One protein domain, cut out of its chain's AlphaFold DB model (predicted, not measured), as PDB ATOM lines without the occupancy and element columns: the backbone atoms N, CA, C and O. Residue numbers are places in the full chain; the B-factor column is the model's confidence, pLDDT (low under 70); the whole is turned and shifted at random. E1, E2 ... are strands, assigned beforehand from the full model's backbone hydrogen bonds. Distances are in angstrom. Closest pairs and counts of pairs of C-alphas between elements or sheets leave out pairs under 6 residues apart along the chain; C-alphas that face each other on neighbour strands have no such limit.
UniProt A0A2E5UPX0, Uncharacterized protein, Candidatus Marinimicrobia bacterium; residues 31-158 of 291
ATOM      1  N   GLY A  31      28.740  50.919  33.203       62.69
ATOM      2  CA  GLY A  31      27.383  50.399  33.349       62.69
ATOM      3  C   GLY A  31      27.185  49.821  34.752       62.69
ATOM      4  O   GLY A  31      28.027  49.058  35.236       62.69
ATOM      5  N   TYR A  32      26.074  50.146  35.409       77.75
ATOM      6  CA  TYR A  32      25.751  49.611  36.733       77.75
ATOM      7  C   TYR A  32      25.136  48.229  36.582       77.75
ATOM      8  O   TYR A  32      24.138  48.081  35.885       77.75
ATOM      9  N   LYS A  33      25.699  47.217  37.248       82.00
ATOM     10  CA  LYS A  33      25.148  45.856  37.278       82.00
ATOM     11  C   LYS A  33      24.510  45.574  38.633       82.00
ATOM     12  O   LYS A  33      25.217  45.381  39.620       82.00
ATOM     13  N   THR A  34      23.186  45.475  38.664       83.00
ATOM     14  CA  THR A  34      22.410  45.195  39.875       83.00
ATOM     15  C   THR A  34      21.855  43.783  39.814       83.00
ATOM     16  O   THR A  34      21.185  43.408  38.856       83.00
ATOM     17  N   LYS A  35      22.119  42.973  40.842       84.31
ATOM     18  CA  LYS A  35      21.473  41.666  40.979       84.31
ATOM     19  C   LYS A  35      20.052  41.860  41.496       84.31
ATOM     20  O   LYS A  35      19.879  42.426  42.570       84.31
ATOM     21  N   ILE A  36      19.069  41.360  40.757       85.31
ATOM     22  CA  ILE A  36      17.648  41.569  41.061       85.31
ATOM     23  C   ILE A  36      16.931  40.299  41.522       85.31
ATOM     24  O   ILE A  36      15.938  40.400  42.231       85.31
ATOM     25  N   SER A  37      17.440  39.112  41.182       84.94
ATOM     26  CA  SER A  37      16.877  37.848  41.665       84.94
ATOM     27  C   SER A  37      17.933  36.752  41.812       84.94
ATOM     28  O   SER A  37      19.018  36.809  41.215       84.94
ATOM     29  N   LYS A  38      17.604  35.757  42.638       89.94
ATOM     30  CA  LYS A  38      18.306  34.484  42.754       89.94
ATOM     31  C   LYS A  38      17.299  33.369  43.013       89.94
ATOM     32  O   LYS A  38      16.770  33.287  44.118       89.94
ATOM     33  N   ASP A  39      17.191  32.449  42.064       93.19
ATOM     34  CA  ASP A  39      16.338  31.272  42.182       93.19
ATOM     35  C   ASP A  39      17.137  29.980  42.242       93.19
ATOM     36  O   ASP A  39      18.274  29.874  41.763       93.19
ATOM     37  N   VAL A  40      16.509  28.973  42.842       95.81
ATOM     38  CA  VAL A  40      17.033  27.616  42.936       95.81
ATOM     39  C   VAL A  40      15.936  26.644  42.517       95.81
ATOM     40  O   VAL A  40      14.823  26.706  43.029       95.81
ATOM     41  N   SER A  41      16.262  25.732  41.606       97.00
ATOM     42  CA  SER A  41      15.384  24.638  41.187       97.00
ATOM     43  C   SER A  41      16.132  23.315  41.302       97.00
ATOM     44  O   SER A  41      17.288  23.219  40.891       97.00
ATOM     45  N   GLU A  42      15.501  22.297  41.884       97.06
ATOM     46  CA  GLU A  42      16.144  21.015  42.184       97.06
ATOM     47  C   GLU A  42      15.253  19.834  41.806       97.06
ATOM     48  O   GLU A  42      14.033  19.887  41.958       97.06
ATOM     49  N   PHE A  43      15.869  18.739  41.360       96.62
ATOM     50  CA  PHE A  43      15.186  17.464  41.161       96.62
ATOM     51  C   PHE A  43      16.133  16.269  41.306       96.62
ATOM     52  O   PHE A  43      17.355  16.381  41.188       96.62
ATOM     53  N   LYS A  44      15.556  15.082  41.514       92.88
ATOM     54  CA  LYS A  44      16.295  13.812  41.503       92.88
ATOM     55  C   LYS A  44      16.172  13.121  40.154       92.88
ATOM     56  O   LYS A  44      15.064  12.937  39.656       92.88
ATOM     57  N   PHE A  45      17.297  12.653  39.620       87.62
ATOM     58  CA  PHE A  45      17.333  11.878  38.383       87.62
ATOM     59  C   PHE A  45      18.309  10.710  38.508       87.62
ATOM     60  O   PHE A  45      19.524  10.874  38.633       87.62
ATOM     61  N   GLY A  46      17.749   9.497  38.542       84.44
ATOM     62  CA  GLY A  46      18.480   8.316  39.000       84.44
ATOM     63  C   GLY A  46      18.854   8.448  40.479       84.44
ATOM     64  O   GLY A  46      18.015   8.820  41.297       84.44
ATOM     65  N   ASN A  47      20.119   8.179  40.807       89.62
ATOM     66  CA  ASN A  47      20.652   8.288  42.173       89.62
ATOM     67  C   ASN A  47      21.263   9.666  42.480       89.62
ATOM     68  O   ASN A  47      21.837   9.855  43.550       89.62
ATOM     69  N   ASN A  48      21.174  10.615  41.546       93.62
ATOM     70  CA  ASN A  48      21.800  11.923  41.672       93.62
ATOM     71  C   ASN A  48      20.761  12.998  42.009       93.62
ATOM     72  O   ASN A  48      19.647  12.986  41.476       93.62
ATOM     73  N   ASN A  49      21.151  13.947  42.860       95.56
ATOM     74  CA  ASN A  49      20.434  15.203  43.048       95.56
ATOM     75  C   ASN A  49      21.003  16.254  42.093       95.56
ATOM     76  O   ASN A  49      22.212  16.505  42.111       95.56
ATOM     77  N   TYR A  50      20.146  16.880  41.297       96.62
ATOM     78  CA  TYR A  50      20.519  17.949  40.384       96.62
ATOM     79  C   TYR A  50      19.916  19.265  40.848       96.62
ATOM     80  O   TYR A  50      18.760  19.322  41.260       96.62
ATOM     81  N   ARG A  51      20.714  20.330  40.773       96.81
ATOM     82  CA  ARG A  51      20.314  21.673  41.191       96.81
ATOM     83  C   ARG A  51      20.746  22.713  40.174       96.81
ATOM     84  O   ARG A  51      21.920  22.774  39.819       96.81
ATOM     85  N   LEU A  52      19.819  23.568  39.781       96.38
ATOM     86  CA  LEU A  52      20.045  24.766  38.994       96.38
ATOM     87  C   LEU A  52      19.983  25.977  39.928       96.38
ATOM     88  O   LEU A  52      19.026  26.133  40.681       96.38
ATOM     89  N   ILE A  53      21.005  26.828  39.883       95.06
ATOM     90  CA  ILE A  53      20.992  28.154  40.512       95.06
ATOM     91  C   ILE A  53      20.962  29.182  39.393       95.06
ATOM     92  O   ILE A  53      21.851  29.158  38.541       95.06
ATOM     93  N   VAL A  54      19.981  30.080  39.417       94.06
ATOM     94  CA  VAL A  54      19.814  31.151  38.431       94.06
ATOM     95  C   VAL A  54      19.976  32.494  39.130       94.06
ATOM     96  O   VAL A  54      19.286  32.774  40.104       94.06
ATOM     97  N   ASP A  55      20.899  33.318  38.645       91.62
ATOM     98  CA  ASP A  55      21.118  34.686  39.108       91.62
ATOM     99  C   ASP A  55      20.733  35.654  37.983       91.62
ATOM    100  O   ASP A  55      21.249  35.540  36.867       91.62
ATOM    101  N   VAL A  56      19.872  36.627  38.288       89.38
ATOM    102  CA  VAL A  56      19.395  37.619  37.313       89.38
ATOM    103  C   VAL A  56      19.940  38.997  37.643       89.38
ATOM    104  O   VAL A  56      19.903  39.439  38.796       89.38
ATOM    105  N   PHE A  57      20.446  39.671  36.617       87.94
ATOM    106  CA  PHE A  57      21.048  40.989  36.701       87.94
ATOM    107  C   PHE A  57      20.363  41.948  35.736       87.94
ATOM    108  O   PHE A  57      20.181  41.616  34.568       87.94
ATOM    109  N   ASP A  58      20.056  43.142  36.220       85.19
ATOM    110  CA  ASP A  58      19.766  44.296  35.379       85.19
ATOM    111  C   ASP A  58      21.051  45.112  35.239       85.19
ATOM    112  O   ASP A  58      21.721  45.409  36.236       85.19
ATOM    113  N   THR A  59      21.434  45.422  34.007       85.00
ATOM    114  CA  THR A  59      22.551  46.321  33.732       85.00
ATOM    115  C   THR A  59      22.042  47.593  33.092       85.00
ATOM    116  O   THR A  59      21.482  47.552  31.998       85.00
ATOM    117  N   TYR A  60      22.291  48.715  33.753       81.19
ATOM    118  CA  TYR A  60      21.918  50.033  33.271       81.19
ATOM    119  C   TYR A  60      23.123  50.737  32.653       81.19
ATOM    120  O   TYR A  60      24.201  50.789  33.252       81.19
ATOM    121  N   ASN A  61      22.938  51.274  31.450       75.94
ATOM    122  CA  ASN A  61      23.937  52.069  30.755       75.94
ATOM    123  C   ASN A  61      23.451  53.517  30.622       75.94
ATOM    124  O   ASN A  61      22.567  53.798  29.810       75.94
ATOM    125  N   ASP A  62      24.082  54.424  31.374       73.06
ATOM    126  CA  ASP A  62      23.795  55.867  31.372       73.06
ATOM    127  C   ASP A  62      23.894  56.496  29.976       73.06
ATOM    128  O   ASP A  62      23.179  57.446  29.667       73.06
ATOM    129  N   PHE A  63      24.780  55.980  29.119       67.19
ATOM    130  CA  PHE A  63      25.062  56.570  27.811       67.19
ATOM    131  C   PHE A  63      23.931  56.332  26.806       67.19
ATOM    132  O   PHE A  63      23.596  57.213  26.018       67.19
ATOM    133  N   HIS A  64      23.334  55.141  26.837       64.12
ATOM    134  CA  HIS A  64      22.227  54.772  25.953       64.12
ATOM    135  C   HIS A  64      20.860  54.868  26.634       64.12
ATOM    136  O   HIS A  64      19.849  54.644  25.971       64.12
ATOM    137  N   ILE A  65      20.829  55.183  27.938       71.69
ATOM    138  CA  ILE A  65      19.636  55.106  28.795       71.69
ATOM    139  C   ILE A  65      18.937  53.757  28.556       71.69
ATOM    140  O   ILE A  65      17.750  53.670  28.247       71.69
ATOM    141  N   SER A  66      19.726  52.682  28.609       72.62
ATOM    142  CA  SER A  66      19.278  51.334  28.269       72.62
ATOM    143  C   SER A  66      19.442  50.399  29.455       72.62
ATOM    144  O   SER A  66      20.489  50.395  30.104       72.62
ATOM    145  N   HIS A  67      18.428  49.571  29.683       77.50
ATOM    146  CA  HIS A  67      18.479  48.449  30.611       77.50
ATOM    147  C   HIS A  67      18.608  47.156  29.815       77.50
ATOM    148  O   HIS A  67      17.775  46.881  28.950       77.50
ATOM    149  N   ASP A  68      19.630  46.375  30.128       81.19
ATOM    150  CA  ASP A  68      19.855  45.045  29.581       81.19
ATOM    151  C   ASP A  68      19.659  44.013  30.697       81.19
ATOM    152  O   ASP A  68      20.252  44.122  31.773       81.19
ATOM    153  N   LEU A  69      18.863  42.978  30.431       84.62
ATOM    154  CA  LEU A  69      18.673  41.877  31.368       84.62
ATOM    155  C   LEU A  69      19.649  40.742  31.069       84.62
ATOM    156  O   LEU A  69      19.719  40.241  29.947       84.62
ATOM    157  N   PHE A  70      20.341  40.269  32.097       88.00
ATOM    158  CA  PHE A  70      21.224  39.115  32.021       88.00
ATOM    159  C   PHE A  70      20.794  38.043  33.017       88.00
ATOM    160  O   PHE A  70      20.853  38.241  34.229       88.00
ATOM    161  N   ILE A  71      20.424  36.875  32.505       90.06
ATOM    162  CA  ILE A  71      20.129  35.682  33.296       90.06
ATOM    163  C   ILE A  71      21.348  34.773  33.214       90.06
ATOM    164  O   ILE A  71      21.748  34.352  32.131       90.06
ATOM    165  N   THR A  72      21.957  34.472  34.353       91.94
ATOM    166  CA  THR A  72      23.096  33.551  34.435       91.94
ATOM    167  C   THR A  72      22.708  32.324  35.234       91.94
ATOM    168  O   THR A  72      21.941  32.436  36.188       91.94
ATOM    169  N   TYR A  73      23.240  31.156  34.888       92.88
ATOM    170  CA  TYR A  73      22.919  29.937  35.624       92.88
ATOM    171  C   TYR A  73      24.126  29.041  35.897       92.88
ATOM    172  O   TYR A  73      25.154  29.077  35.215       92.88
ATOM    173  N   LYS A  74      23.991  28.218  36.937       92.94
ATOM    174  CA  LYS A  74      24.965  27.210  37.367       92.94
ATOM    175  C   LYS A  74      24.249  25.901  37.655       92.94
ATOM    176  O   LYS A  74      23.257  25.891  38.381       92.94
ATOM    177  N   VAL A  75      24.783  24.805  37.128       93.50
ATOM    178  CA  VAL A  75      24.219  23.461  37.298       93.50
ATOM    179  C   VAL A  75      25.092  22.666  38.260       93.50
ATOM    180  O   VAL A  75      26.314  22.665  38.144       93.50
ATOM    181  N   TYR A  76      24.471  21.976  39.208       94.25
ATOM    182  CA  TYR A  76      25.129  21.158  40.216       94.25
ATOM    183  C   TYR A  76      24.611  19.720  40.158       94.25
ATOM    184  O   TYR A  76      23.418  19.497  39.952       94.25
ATOM    185  N   LYS A  77      25.500  18.760  40.414       94.50
ATOM    186  CA  LYS A  77      25.206  17.338  40.629       94.50
ATOM    187  C   LYS A  77      25.749  16.949  41.996       94.50
ATOM    188  O   LYS A  77      26.934  17.127  42.256       94.50
ATOM    189  N   ASN A  78      24.895  16.453  42.887       94.56
ATOM    190  CA  ASN A  78      25.261  16.059  44.253       94.56
ATOM    191  C   ASN A  78      26.068  17.151  44.988       94.56
ATOM    192  O   ASN A  78      27.109  16.883  45.580       94.56
ATOM    193  N   ASN A  79      25.593  18.402  44.910       92.50
ATOM    194  CA  ASN A  79      26.242  19.609  45.446       92.50
ATOM    195  C   ASN A  79      27.591  20.002  44.815       92.50
ATOM    196  O   ASN A  79      28.149  21.027  45.203       92.50
ATOM    197  N   GLN A  80      28.088  19.273  43.817       92.19
ATOM    198  CA  GLN A  80      29.281  19.643  43.054       92.19
ATOM    199  C   GLN A  80      28.886  20.408  41.792       92.19
ATOM    200  O   GLN A  80      27.937  20.032  41.106       92.19
ATOM    201  N   LEU A  81      29.590  21.503  41.501       90.88
ATOM    202  CA  LEU A  81      29.362  22.294  40.293       90.88
ATOM    203  C   LEU A  81      29.747  21.468  39.060       90.88
ATOM    204  O   LEU A  81      30.852  20.933  38.997       90.88
ATOM    205  N   ILE A  82      28.846  21.390  38.087       88.94
ATOM    206  CA  ILE A  82      29.078  20.736  36.803       88.94
ATOM    207  C   ILE A  82      29.694  21.767  35.847       88.94
ATOM    208  O   ILE A  82      29.009  22.709  35.456       88.94
ATOM    209  N   ASN A  83      30.957  21.595  35.454       69.12
ATOM    210  CA  ASN A  83      31.636  22.459  34.484       69.12
ATOM    211  C   ASN A  83      32.492  21.619  33.531       69.12
ATOM    212  O   ASN A  83      33.328  20.873  34.023       69.12
ATOM    213  N   ASP A  84      32.313  21.810  32.215       49.84
ATOM    214  CA  ASP A  84      33.440  21.914  31.261       49.84
ATOM    215  C   ASP A  84      33.070  22.385  29.834       49.84
ATOM    216  O   ASP A  84      33.778  22.106  28.871       49.84
ATOM    217  N   ILE A  85      31.999  23.171  29.651       47.88
ATOM    218  CA  ILE A  85      31.736  23.817  28.350       47.88
ATOM    219  C   ILE A  85      31.590  25.326  28.563       47.88
ATOM    220  O   ILE A  85      30.535  25.805  28.958       47.88
ATOM    221  N   VAL A  86      32.713  26.023  28.344       48.25
ATOM    222  CA  VAL A  86      32.901  27.474  28.141       48.25
ATOM    223  C   VAL A  86      32.145  28.381  29.126       48.25
ATOM    224  O   VAL A  86      30.943  28.611  29.010       48.25
ATOM    225  N   LYS A  87      32.892  28.979  30.068       47.22
ATOM    226  CA  LYS A  87      32.409  29.956  31.070       47.22
ATOM    227  C   LYS A  87      31.549  31.096  30.499       47.22
ATOM    228  O   LYS A  87      30.769  31.669  31.255       47.22
ATOM    229  N   ASP A  88      31.655  31.393  29.207       52.25
ATOM    230  CA  ASP A  88      30.958  32.512  28.569       52.25
ATOM    231  C   ASP A  88      29.511  32.209  28.142       52.25
ATOM    232  O   ASP A  88      28.755  33.135  27.863       52.25
ATOM    233  N   ASP A  89      29.066  30.945  28.147       71.62
ATOM    234  CA  ASP A  89      27.816  30.577  27.461       71.62
ATOM    235  C   ASP A  89      26.638  30.217  28.398       71.62
ATOM    236  O   ASP A  89      25.572  29.797  27.948       71.62
ATOM    237  N   ASN A  90      26.785  30.378  29.719       87.25
ATOM    238  CA  ASN A  90      25.671  30.215  30.681       87.25
ATOM    239  C   ASN A  90      24.935  31.523  30.968       87.25
ATOM    240  O   ASN A  90      24.304  31.673  32.014       87.25
ATOM    241  N   THR A  91      25.055  32.476  30.049       89.25
ATOM    242  CA  THR A  91      24.415  33.781  30.127       89.25
ATOM    243  C   THR A  91      23.390  33.902  29.006       89.25
ATOM    244  O   THR A  91      23.681  33.672  27.827       89.25
ATOM    245  N   ILE A  92      22.177  34.284  29.376       88.62
ATOM    246  CA  ILE A  92      21.092  34.643  28.473       88.62
ATOM    247  C   ILE A  92      20.937  36.154  28.602       88.62
ATOM    248  O   ILE A  92      20.606  36.654  29.676       88.62
ATOM    249  N   LYS A  93      21.226  36.880  27.522       86.62
ATOM    250  CA  LYS A  93      20.859  38.289  27.421       86.62
ATOM    251  C   LYS A  93      19.406  38.331  26.952       86.62
ATOM    252  O   LYS A  93      19.136  37.887  25.838       86.62
ATOM    253  N   GLY A  94      18.500  38.783  27.811       78.00
ATOM    254  CA  GLY A  94      17.106  38.993  27.435       78.00
ATOM    255  C   GLY A  94      17.013  40.100  26.388       78.00
ATOM    256  O   GLY A  94      17.750  41.084  26.464       78.00
ATOM    257  N   ASP A  95      16.114  39.944  25.419       76.00
ATOM    258  CA  ASP A  95      15.835  40.998  24.433       76.00
ATOM    259  C   ASP A  95      15.028  42.152  25.070       76.00
ATOM    260  O   ASP A  95      14.990  43.256  24.530       76.00
ATOM    261  N   CYS A  96      14.420  41.905  26.237       72.38
ATOM    262  CA  CYS A  96      13.630  42.858  27.005       72.38
ATOM    263  C   CYS A  96      14.105  42.965  28.460       72.38
ATOM    264  O   CYS A  96      14.664  42.023  29.026       72.38
ATOM    265  N   ASN A  97      13.865  44.125  29.078       67.62
ATOM    266  CA  ASN A  97      14.188  44.372  30.482       67.62
ATOM    267  C   ASN A  97      13.030  43.989  31.424       67.62
ATOM    268  O   ASN A  97      11.862  44.004  31.040       67.62
ATOM    269  N   ASN A  98      13.351  43.695  32.688       59.44
ATOM    270  CA  ASN A  98      12.353  43.336  33.707       59.44
ATOM    271  C   ASN A  98      11.435  44.505  34.111       59.44
ATOM    272  O   ASN A  98      10.395  44.269  34.715       59.44
ATOM    273  N   LEU A  99      11.798  45.756  33.803       60.12
ATOM    274  CA  LEU A  99      11.002  46.920  34.202       60.12
ATOM    275  C   LEU A  99       9.655  46.977  33.473       60.12
ATOM    276  O   LEU A  99       8.685  47.457  34.049       60.12
ATOM    277  N   ASN A 100       9.584  46.465  32.238       56.84
ATOM    278  CA  ASN A 100       8.368  46.495  31.418       56.84
ATOM    279  C   ASN A 100       8.089  45.182  30.667       56.84
ATOM    280  O   ASN A 100       7.188  45.166  29.827       56.84
ATOM    281  N   GLY A 101       8.874  44.122  30.902       56.53
ATOM    282  CA  GLY A 101       8.943  42.987  29.983       56.53
ATOM    283  C   GLY A 101       8.474  41.618  30.441       56.53
ATOM    284  O   GLY A 101       8.565  40.647  29.685       56.53
ATOM    285  N   GLY A 102       7.906  41.557  31.641       65.81
ATOM    286  CA  GLY A 102       7.543  40.306  32.296       65.81
ATOM    287  C   GLY A 102       8.712  39.705  33.069       65.81
ATOM    288  O   GLY A 102       9.822  40.235  33.071       65.81
ATOM    289  N   GLU A 103       8.438  38.605  33.762       78.25
ATOM    290  CA  GLU A 103       9.433  37.873  34.541       78.25
ATOM    291  C   GLU A 103      10.004  36.713  33.719       78.25
ATOM    292  O   GLU A 103       9.320  36.129  32.875       78.25
ATOM    293  N   TYR A 104      11.265  36.371  33.979       87.31
ATOM    294  CA  TYR A 104      11.819  35.102  33.518       87.31
ATOM    295  C   TYR A 104      11.123  33.952  34.253       87.31
ATOM    296  O   TYR A 104      10.569  34.133  35.338       87.31
ATOM    297  N   SER A 105      11.194  32.746  33.701       89.25
ATOM    298  CA  SER A 105      10.666  31.565  34.382       89.25
ATOM    299  C   SER A 105      11.545  30.341  34.173       89.25
ATOM    300  O   SER A 105      12.343  30.262  33.236       89.25
ATOM    301  N   ILE A 106      11.424  29.391  35.101       93.50
ATOM    302  CA  ILE A 106      12.108  28.100  35.055       93.50
ATOM    303  C   ILE A 106      11.035  27.017  35.017       93.50
ATOM    304  O   ILE A 106      10.253  26.878  35.957       93.50
ATOM    305  N   GLU A 107      11.022  26.231  33.951       94.31
ATOM    306  CA  GLU A 107      10.175  25.051  33.804       94.31
ATOM    307  C   GLU A 107      11.018  23.785  33.980       94.31
ATOM    308  O   GLU A 107      12.169  23.724  33.543       94.31
ATOM    309  N   LEU A 108      10.460  22.766  34.634       94.81
ATOM    310  CA  LEU A 108      11.076  21.442  34.718       94.81
ATOM    311  C   LEU A 108      10.628  20.587  33.531       94.81
ATOM    312  O   LEU A 108       9.439  20.493  33.245       94.81
ATOM    313  N   ILE A 109      11.575  19.910  32.884       94.12
ATOM    314  CA  ILE A 109      11.275  18.957  31.809       94.12
ATOM    315  C   ILE A 109      10.936  17.612  32.441       94.12
ATOM    316  O   ILE A 109      11.798  17.005  33.081       94.12
ATOM    317  N   GLU A 110       9.708  17.138  32.251       90.19
ATOM    318  CA  GLU A 110       9.220  15.859  32.773       90.19
ATOM    319  C   GLU A 110       9.197  14.770  31.683       90.19
ATOM    320  O   GLU A 110       8.632  14.961  30.611       90.19
ATOM    321  N   ASP A 111       9.780  13.606  31.975       84.31
ATOM    322  CA  ASP A 111       9.717  12.383  31.164       84.31
ATOM    323  C   ASP A 111       9.360  11.194  32.075       84.31
ATOM    324  O   ASP A 111      10.040  10.922  33.066       84.31
ATOM    325  N   ASP A 112       8.254  10.504  31.779       83.94
ATOM    326  CA  ASP A 112       7.693   9.407  32.587       83.94
ATOM    327  C   ASP A 112       7.600   9.706  34.104       83.94
ATOM    328  O   ASP A 112       8.042   8.908  34.940       83.94
ATOM    329  N   LYS A 113       7.016  10.851  34.487       83.19
ATOM    330  CA  LYS A 113       6.888  11.286  35.896       83.19
ATOM    331  C   LYS A 113       8.213  11.556  36.605       83.19
ATOM    332  O   LYS A 113       8.276  11.562  37.837       83.19
ATOM    333  N   LYS A 114       9.293  11.745  35.848       88.56
ATOM    334  CA  LYS A 114      10.614  12.092  36.371       88.56
ATOM    335  C   LYS A 114      11.109  13.346  35.685       88.56
ATOM    336  O   LYS A 114      11.073  13.448  34.467       88.56
ATOM    337  N   TYR A 115      11.627  14.278  36.469       94.31
ATOM    338  CA  TYR A 115      12.286  15.441  35.902       94.31
ATOM    339  C   TYR A 115      13.666  15.060  35.380       94.31
ATOM    340  O   TYR A 115      14.408  14.318  36.033       94.31
ATOM    341  N   ILE A 116      13.987  15.550  34.188       93.44
ATOM    342  CA  ILE A 116      15.236  15.226  33.499       93.44
ATOM    343  C   ILE A 116      16.059  16.463  33.152       93.44
ATOM    344  O   ILE A 116      17.212  16.318  32.763       93.44
ATOM    345  N   GLY A 117      15.497  17.664  33.285       95.44
ATOM    346  CA  GLY A 117      16.156  18.910  32.916       95.44
ATOM    347  C   GLY A 117      15.315  20.140  33.232       95.44
ATOM    348  O   GLY A 117      14.285  20.050  33.903       95.44
ATOM    349  N   TRP A 118      15.763  21.280  32.722       96.38
ATOM    350  CA  TRP A 118      15.112  22.576  32.870       96.38
ATOM    351  C   TRP A 118      14.963  23.279  31.527       96.38
ATOM    352  O   TRP A 118      15.766  23.075  30.614       96.38
ATOM    353  N   ILE A 119      13.995  24.180  31.459       95.12
ATOM    354  CA  ILE A 119      13.927  25.231  30.455       95.12
ATOM    355  C   ILE A 119      13.925  26.566  31.194       95.12
ATOM    356  O   ILE A 119      13.113  26.777  32.089       95.12
ATOM    357  N   ILE A 120      14.854  27.452  30.841       93.62
ATOM    358  CA  ILE A 120      14.844  28.847  31.290       93.62
ATOM    359  C   ILE A 120      14.258  29.689  30.163       93.62
ATOM    360  O   ILE A 120      14.806  29.693  29.059       93.62
ATOM    361  N   TYR A 121      13.180  30.401  30.459       90.62
ATOM    362  CA  TYR A 121      12.555  31.380  29.577       90.62
ATOM    363  C   TYR A 121      12.971  32.776  30.013       90.62
ATOM    364  O   TYR A 121      12.914  33.084  31.207       90.62
ATOM    365  N   SER A 122      13.410  33.614  29.080       87.81
ATOM    366  CA  SER A 122      13.633  35.024  29.383       87.81
ATOM    367  C   SER A 122      12.304  35.808  29.322       87.81
ATOM    368  O   SER A 122      11.227  35.251  29.081       87.81
ATOM    369  N   PRO A 123      12.316  37.108  29.632       78.56
ATOM    370  CA  PRO A 123      11.151  37.948  29.404       78.56
ATOM    371  C   PRO A 123      10.931  38.197  27.909       78.56
ATOM    372  O   PRO A 123      11.874  38.476  27.169       78.56
ATOM    373  N   TYR A 124       9.671  38.131  27.483       71.62
ATOM    374  CA  TYR A 124       9.259  38.177  26.072       71.62
ATOM    375  C   TYR A 124       8.524  39.463  25.684       71.62
ATOM    376  O   TYR A 124       8.109  39.636  24.537       71.62
ATOM    377  N   TYR A 125       8.270  40.351  26.640       67.62
ATOM    378  CA  TYR A 125       7.469  41.543  26.413       67.62
ATOM    379  C   TYR A 125       8.355  42.784  26.479       67.62
ATOM    380  O   TYR A 125       9.266  42.853  27.283       67.62
ATOM    381  N   CYS A 126       8.136  43.776  25.628       66.69
ATOM    382  CA  CYS A 126       8.872  45.038  25.656       66.69
ATOM    383  C   CYS A 126       7.843  46.176  25.566       66.69
ATOM    384  O   CYS A 126       7.587  46.721  24.490       66.69
ATOM    385  N   GLY A 127       7.196  46.529  26.682       63.88
ATOM    386  CA  GLY A 127       6.280  47.676  26.739       63.88
ATOM    387  C   GLY A 127       4.905  47.452  26.091       63.88
ATOM    388  O   GLY A 127       3.959  47.138  26.794       63.88
ATOM    389  N   ALA A 128       4.741  47.685  24.783       58.38
ATOM    390  CA  ALA A 128       3.461  47.496  24.064       58.38
ATOM    391  C   ALA A 128       3.528  46.412  22.973       58.38
ATOM    392  O   ALA A 128       2.523  46.085  22.345       58.38
ATOM    393  N   SER A 129       4.721  45.867  22.731       58.28
ATOM    394  CA  SER A 129       4.973  44.828  21.738       58.28
ATOM    395  C   SER A 129       5.593  43.613  22.413       58.28
ATOM    396  O   SER A 129       6.590  43.745  23.126       58.28
ATOM    397  N   SER A 130       5.037  42.433  22.162       61.56
ATOM    398  CA  SER A 130       5.718  41.173  22.446       61.56
ATOM    399  C   SER A 130       6.801  40.929  21.394       61.56
ATOM    400  O   SER A 130       6.575  41.104  20.195       61.56
ATOM    401  N   SER A 131       7.988  40.552  21.854       61.34
ATOM    402  CA  SER A 131       9.122  40.126  21.040       61.34
ATOM    403  C   SER A 131       9.375  38.628  21.245       61.34
ATOM    404  O   SER A 131       8.712  37.958  22.041       61.34
ATOM    405  N   ALA A 132      10.298  38.069  20.462       60.50
ATOM    406  CA  ALA A 132      10.744  36.702  20.676       60.50
ATOM    407  C   ALA A 132      11.477  36.590  22.025       60.50
ATOM    408  O   ALA A 132      12.367  37.383  22.322       60.50
ATOM    409  N   ASP A 133      11.117  35.573  22.795       78.19
ATOM    410  CA  ASP A 133      11.805  35.158  24.004       78.19
ATOM    411  C   ASP A 133      13.029  34.292  23.679       78.19
ATOM    412  O   ASP A 133      13.113  33.691  22.609       78.19
ATOM    413  N   TRP A 134      13.957  34.148  24.615       87.69
ATOM    414  CA  TRP A 134      14.954  33.091  24.617       87.69
ATOM    415  C   TRP A 134      14.505  31.923  25.493       87.69
ATOM    416  O   TRP A 134      14.419  32.038  26.711       87.69
ATOM    417  N   GLY A 135      14.332  30.760  24.869       92.06
ATOM    418  CA  GLY A 135      14.204  29.484  25.561       92.06
ATOM    419  C   GLY A 135      15.553  28.773  25.629       92.06
ATOM    420  O   GLY A 135      16.162  28.495  24.592       92.06
ATOM    421  N   THR A 136      16.024  28.467  26.838       93.69
ATOM    422  CA  THR A 136      17.268  27.717  27.067       93.69
ATOM    423  C   THR A 136      16.970  26.379  27.726       93.69
ATOM    424  O   THR A 136      16.677  26.322  28.917       93.69
ATOM    425  N   ILE A 137      17.081  25.303  26.950       95.19
ATOM    426  CA  ILE A 137      16.956  23.922  27.419       95.19
ATOM    427  C   ILE A 137      18.280  23.505  28.059       95.19
ATOM    428  O   ILE A 137      19.340  23.740  27.477       95.19
ATOM    429  N   ILE A 138      18.224  22.870  29.229       94.50
ATOM    430  CA  ILE A 138      19.377  22.373  29.987       94.50
ATOM    431  C   ILE A 138      19.061  20.955  30.468       94.50
ATOM    432  O   ILE A 138      18.156  20.765  31.280       94.50
ATOM    433  N   ILE A 139      19.823  19.960  30.015       94.06
ATOM    434  CA  ILE A 139      19.624  18.553  30.388       94.06
ATOM    435  C   ILE A 139      20.940  17.984  30.941       94.06
ATOM    436  O   ILE A 139      21.905  17.823  30.190       94.06
ATOM    437  N   PRO A 140      21.035  17.706  32.254       92.12
ATOM    438  CA  PRO A 140      22.220  17.093  32.836       92.12
ATOM    439  C   PRO A 140      22.380  15.614  32.466       92.12
ATOM    440  O   PRO A 140      21.414  14.851  32.414       92.12
ATOM    441  N   SER A 141      23.631  15.172  32.303       88.06
ATOM    442  CA  SER A 141      23.935  13.754  32.096       88.06
ATOM    443  C   SER A 141      23.760  12.958  33.384       88.06
ATOM    444  O   SER A 141      24.236  13.351  34.455       88.06
ATOM    445  N   LYS A 142      23.127  11.780  33.278       84.38
ATOM    446  CA  LYS A 142      23.026  10.810  34.385       84.38
ATOM    447  C   LYS A 142      24.407  10.340  34.841       84.38
ATOM    448  O   LYS A 142      24.695  10.289  36.040       84.38
ATOM    449  N   ASN A 143      25.260  10.010  33.879       84.56
ATOM    450  CA  ASN A 143      26.480   9.241  34.119       84.56
ATOM    451  C   ASN A 143      27.714  10.136  34.212       84.56
ATOM    452  O   ASN A 143      28.626   9.848  34.978       84.56
ATOM    453  N   GLU A 144      27.710  11.259  33.505       85.75
ATOM    454  CA  GLU A 144      28.858  12.153  33.409       85.75
ATOM    455  C   GLU A 144      28.660  13.391  34.291       85.75
ATOM    456  O   GLU A 144      27.550  13.689  34.752       85.75
ATOM    457  N   ASN A 145      29.750  14.104  34.566       87.69
ATOM    458  CA  ASN A 145      29.716  15.418  35.208       87.69
ATOM    459  C   ASN A 145      29.645  16.508  34.131       87.69
ATOM    460  O   ASN A 145      30.501  17.384  34.060       87.69
ATOM    461  N   ASN A 146      28.610  16.449  33.295       88.38
ATOM    462  CA  ASN A 146      28.309  17.453  32.277       88.38
ATOM    463  C   ASN A 146      26.787  17.624  32.104       88.38
ATOM    464  O   ASN A 146      25.973  16.952  32.750       88.38
ATOM    465  N   TYR A 147      26.407  18.559  31.244       91.25
ATOM    466  CA  TYR A 147      25.042  18.752  30.769       91.25
ATOM    467  C   TYR A 147      25.089  19.228  29.321       91.25
ATOM    468  O   TYR A 147      26.070  19.839  28.893       91.25
ATOM    469  N   VAL A 148      24.016  18.964  28.586       91.75
ATOM    470  CA  VAL A 148      23.783  19.558  27.275       91.75
ATOM    471  C   VAL A 148      22.851  20.749  27.418       91.75
ATOM    472  O   VAL A 148      21.981  20.779  28.292       91.75
ATOM    473  N   LYS A 149      23.037  21.744  26.556       92.44
ATOM    474  CA  LYS A 149      22.154  22.899  26.475       92.44
ATOM    475  C   LYS A 149      21.868  23.289  25.036       92.44
ATOM    476  O   LYS A 149      22.684  23.049  24.150       92.44
ATOM    477  N   SER A 150      20.727  23.930  24.828       92.88
ATOM    478  CA  SER A 150      20.398  24.611  23.579       92.88
ATOM    479  C   SER A 150      19.630  25.884  23.889       92.88
ATOM    480  O   SER A 150      18.685  25.861  24.675       92.88
ATOM    481  N   LYS A 151      20.054  26.991  23.282       91.56
ATOM    482  CA  LYS A 151      19.441  28.311  23.424       91.56
ATOM    483  C   LYS A 151      18.871  28.722  22.075       91.56
ATOM    484  O   LYS A 151      19.613  28.813  21.099       91.56
ATOM    485  N   THR A 152      17.572  28.988  22.018       90.50
ATOM    486  CA  THR A 152      16.893  29.405  20.787       90.50
ATOM    487  C   THR A 152      15.920  30.538  21.062       90.50
ATOM    488  O   THR A 152      15.329  30.611  22.138       90.50
ATOM    489  N   LYS A 153      15.736  31.410  20.068       88.50
ATOM    490  CA  LYS A 153      14.626  32.360  20.089       88.50
ATOM    491  C   LYS A 153      13.319  31.605  19.873       88.50
ATOM    492  O   LYS A 153      13.218  30.811  18.933       88.50
ATOM    493  N   ILE A 154      12.344  31.855  20.731       87.12
ATOM    494  CA  ILE A 154      11.012  31.267  20.713       87.12
ATOM    495  C   ILE A 154       9.960  32.369  20.820       87.12
ATOM    496  O   ILE A 154      10.232  33.473  21.271       87.12
ATOM    497  N   TRP A 155       8.732  32.075  20.431       82.25
ATOM    498  CA  TRP A 155       7.595  32.945  20.672       82.25
ATOM    499  C   TRP A 155       6.721  32.404  21.805       82.25
ATOM    500  O   TRP A 155       6.439  31.207  21.856       82.25
ATOM    501  N   SER A 156       6.217  33.298  22.665       69.81
ATOM    502  CA  SER A 156       5.167  32.992  23.651       69.81
ATOM    503  C   SER A 156       5.524  31.875  24.656       69.81
ATOM    504  O   SER A 156       4.637  31.114  25.054       69.81
ATOM    505  N   ASN A 157       6.796  31.765  25.050       66.38
ATOM    506  CA  ASN A 157       7.293  30.976  26.192       66.38
ATOM    507  C   ASN A 157       6.671  29.579  26.326       66.38
ATOM    508  O   ASN A 157       6.236  29.187  27.405       66.38
ATOM    509  N   SER A 158       6.545  28.838  25.224       76.06
ATOM    510  CA  SER A 158       6.007  27.478  25.296       76.06
ATOM    511  C   SER A 158       6.714  26.552  24.327       76.06
ATOM    512  O   SER A 158       6.451  26.560  23.123       76.06
TER     513      SER A 158
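What this domain is: This is residues 31 to 158 of the 291 residues of an uncharacterized protein of Candidatus Marinimicrobia bacterium (UniProt A0A2E5UPX0). Two twisted sheets of four strands each lie face to face as an elongated sandwich, with the strands of one at 15 degrees to those of the other. The long strands E1, E2 and E3 run along the length of the first sheet with the short E4 at its edge, and the shorter strands E5 to E8 make the second sheet. The printed part has 128 residues, no named helix and eight named strands, E1 to E8 along the chain, in the orders E1 E2 E3 E4 and E5 E6 E7 E8, all antiparallel. The class is all strand, and the whole is compact, with a radius of gyration of the C-alphas of 15.4 A and spans of 49 by 28 by 21 A.

Where its parts are: E1, residues 32 to 45, begins at C-alpha 32 (25.751, 49.611, 36.733) and is 38.7 A long. E2, residues 48 to 61, is 41.7 A long, and E3, residues 66 to 77, is 36.7 A long. E4 has three residues, 91 to 93. E5 is residues 105 to 111, 19.5 A, with C-alpha 105 at (10.666, 31.565, 34.382). E6, residues 114 to 121, is 20.5 A long and bends by 54 degrees at residue 117. E7, residues 133 to 140, is 22.6 A long. E8, residues 147 to 154, is 21.3 A long and ends at C-alpha 154 (11.012, 31.267, 20.713).

How they stand to each other: E1 to E4 form a meander, each strand the antiparallel neighbour of the one before, and so do E5 to E8. In the hairpin E1 and E2, N 41 and O 52 are 2.9 A apart, within hydrogen-bond range. In the hairpin E2 and E3, N 55 and O 72 are 2.8 A apart; in the hairpin E3 and E4, N 71 and O 92 are 2.8 A apart. In the second sheet, these backbone atoms are within hydrogen-bond range: N 107 and O 119 at 2.9 A in the hairpin E5 and E6, N 118 and O 138 at 2.8 A in the hairpin E6 and E7, and N 137 and O 150 at 2.8 A in the hairpin E7 and E8. Between the sheets, the closest C-alphas of E1 and E6 are those of Phe 45 and Ile 116, 6.3 A apart. Those of E4 and E7 are Ile 92 and Trp 134, 7.4 A apart. E2 and E6 are near each other, with 8 pairs of C-alphas within 10 A. E1 and E8 are apart.

The domain as a whole: The C-alphas of Asn 47 and Phe 63, 50.6 A apart, are the two farthest apart. The printed part has no cut. The links E3 to E4, E4 to E5 and E6 to E7 are long. The mean pLDDT of the printed part is 82.8, and 25 residues are under 70, among them 83 to 88, 97 to 102 and 125 to 132.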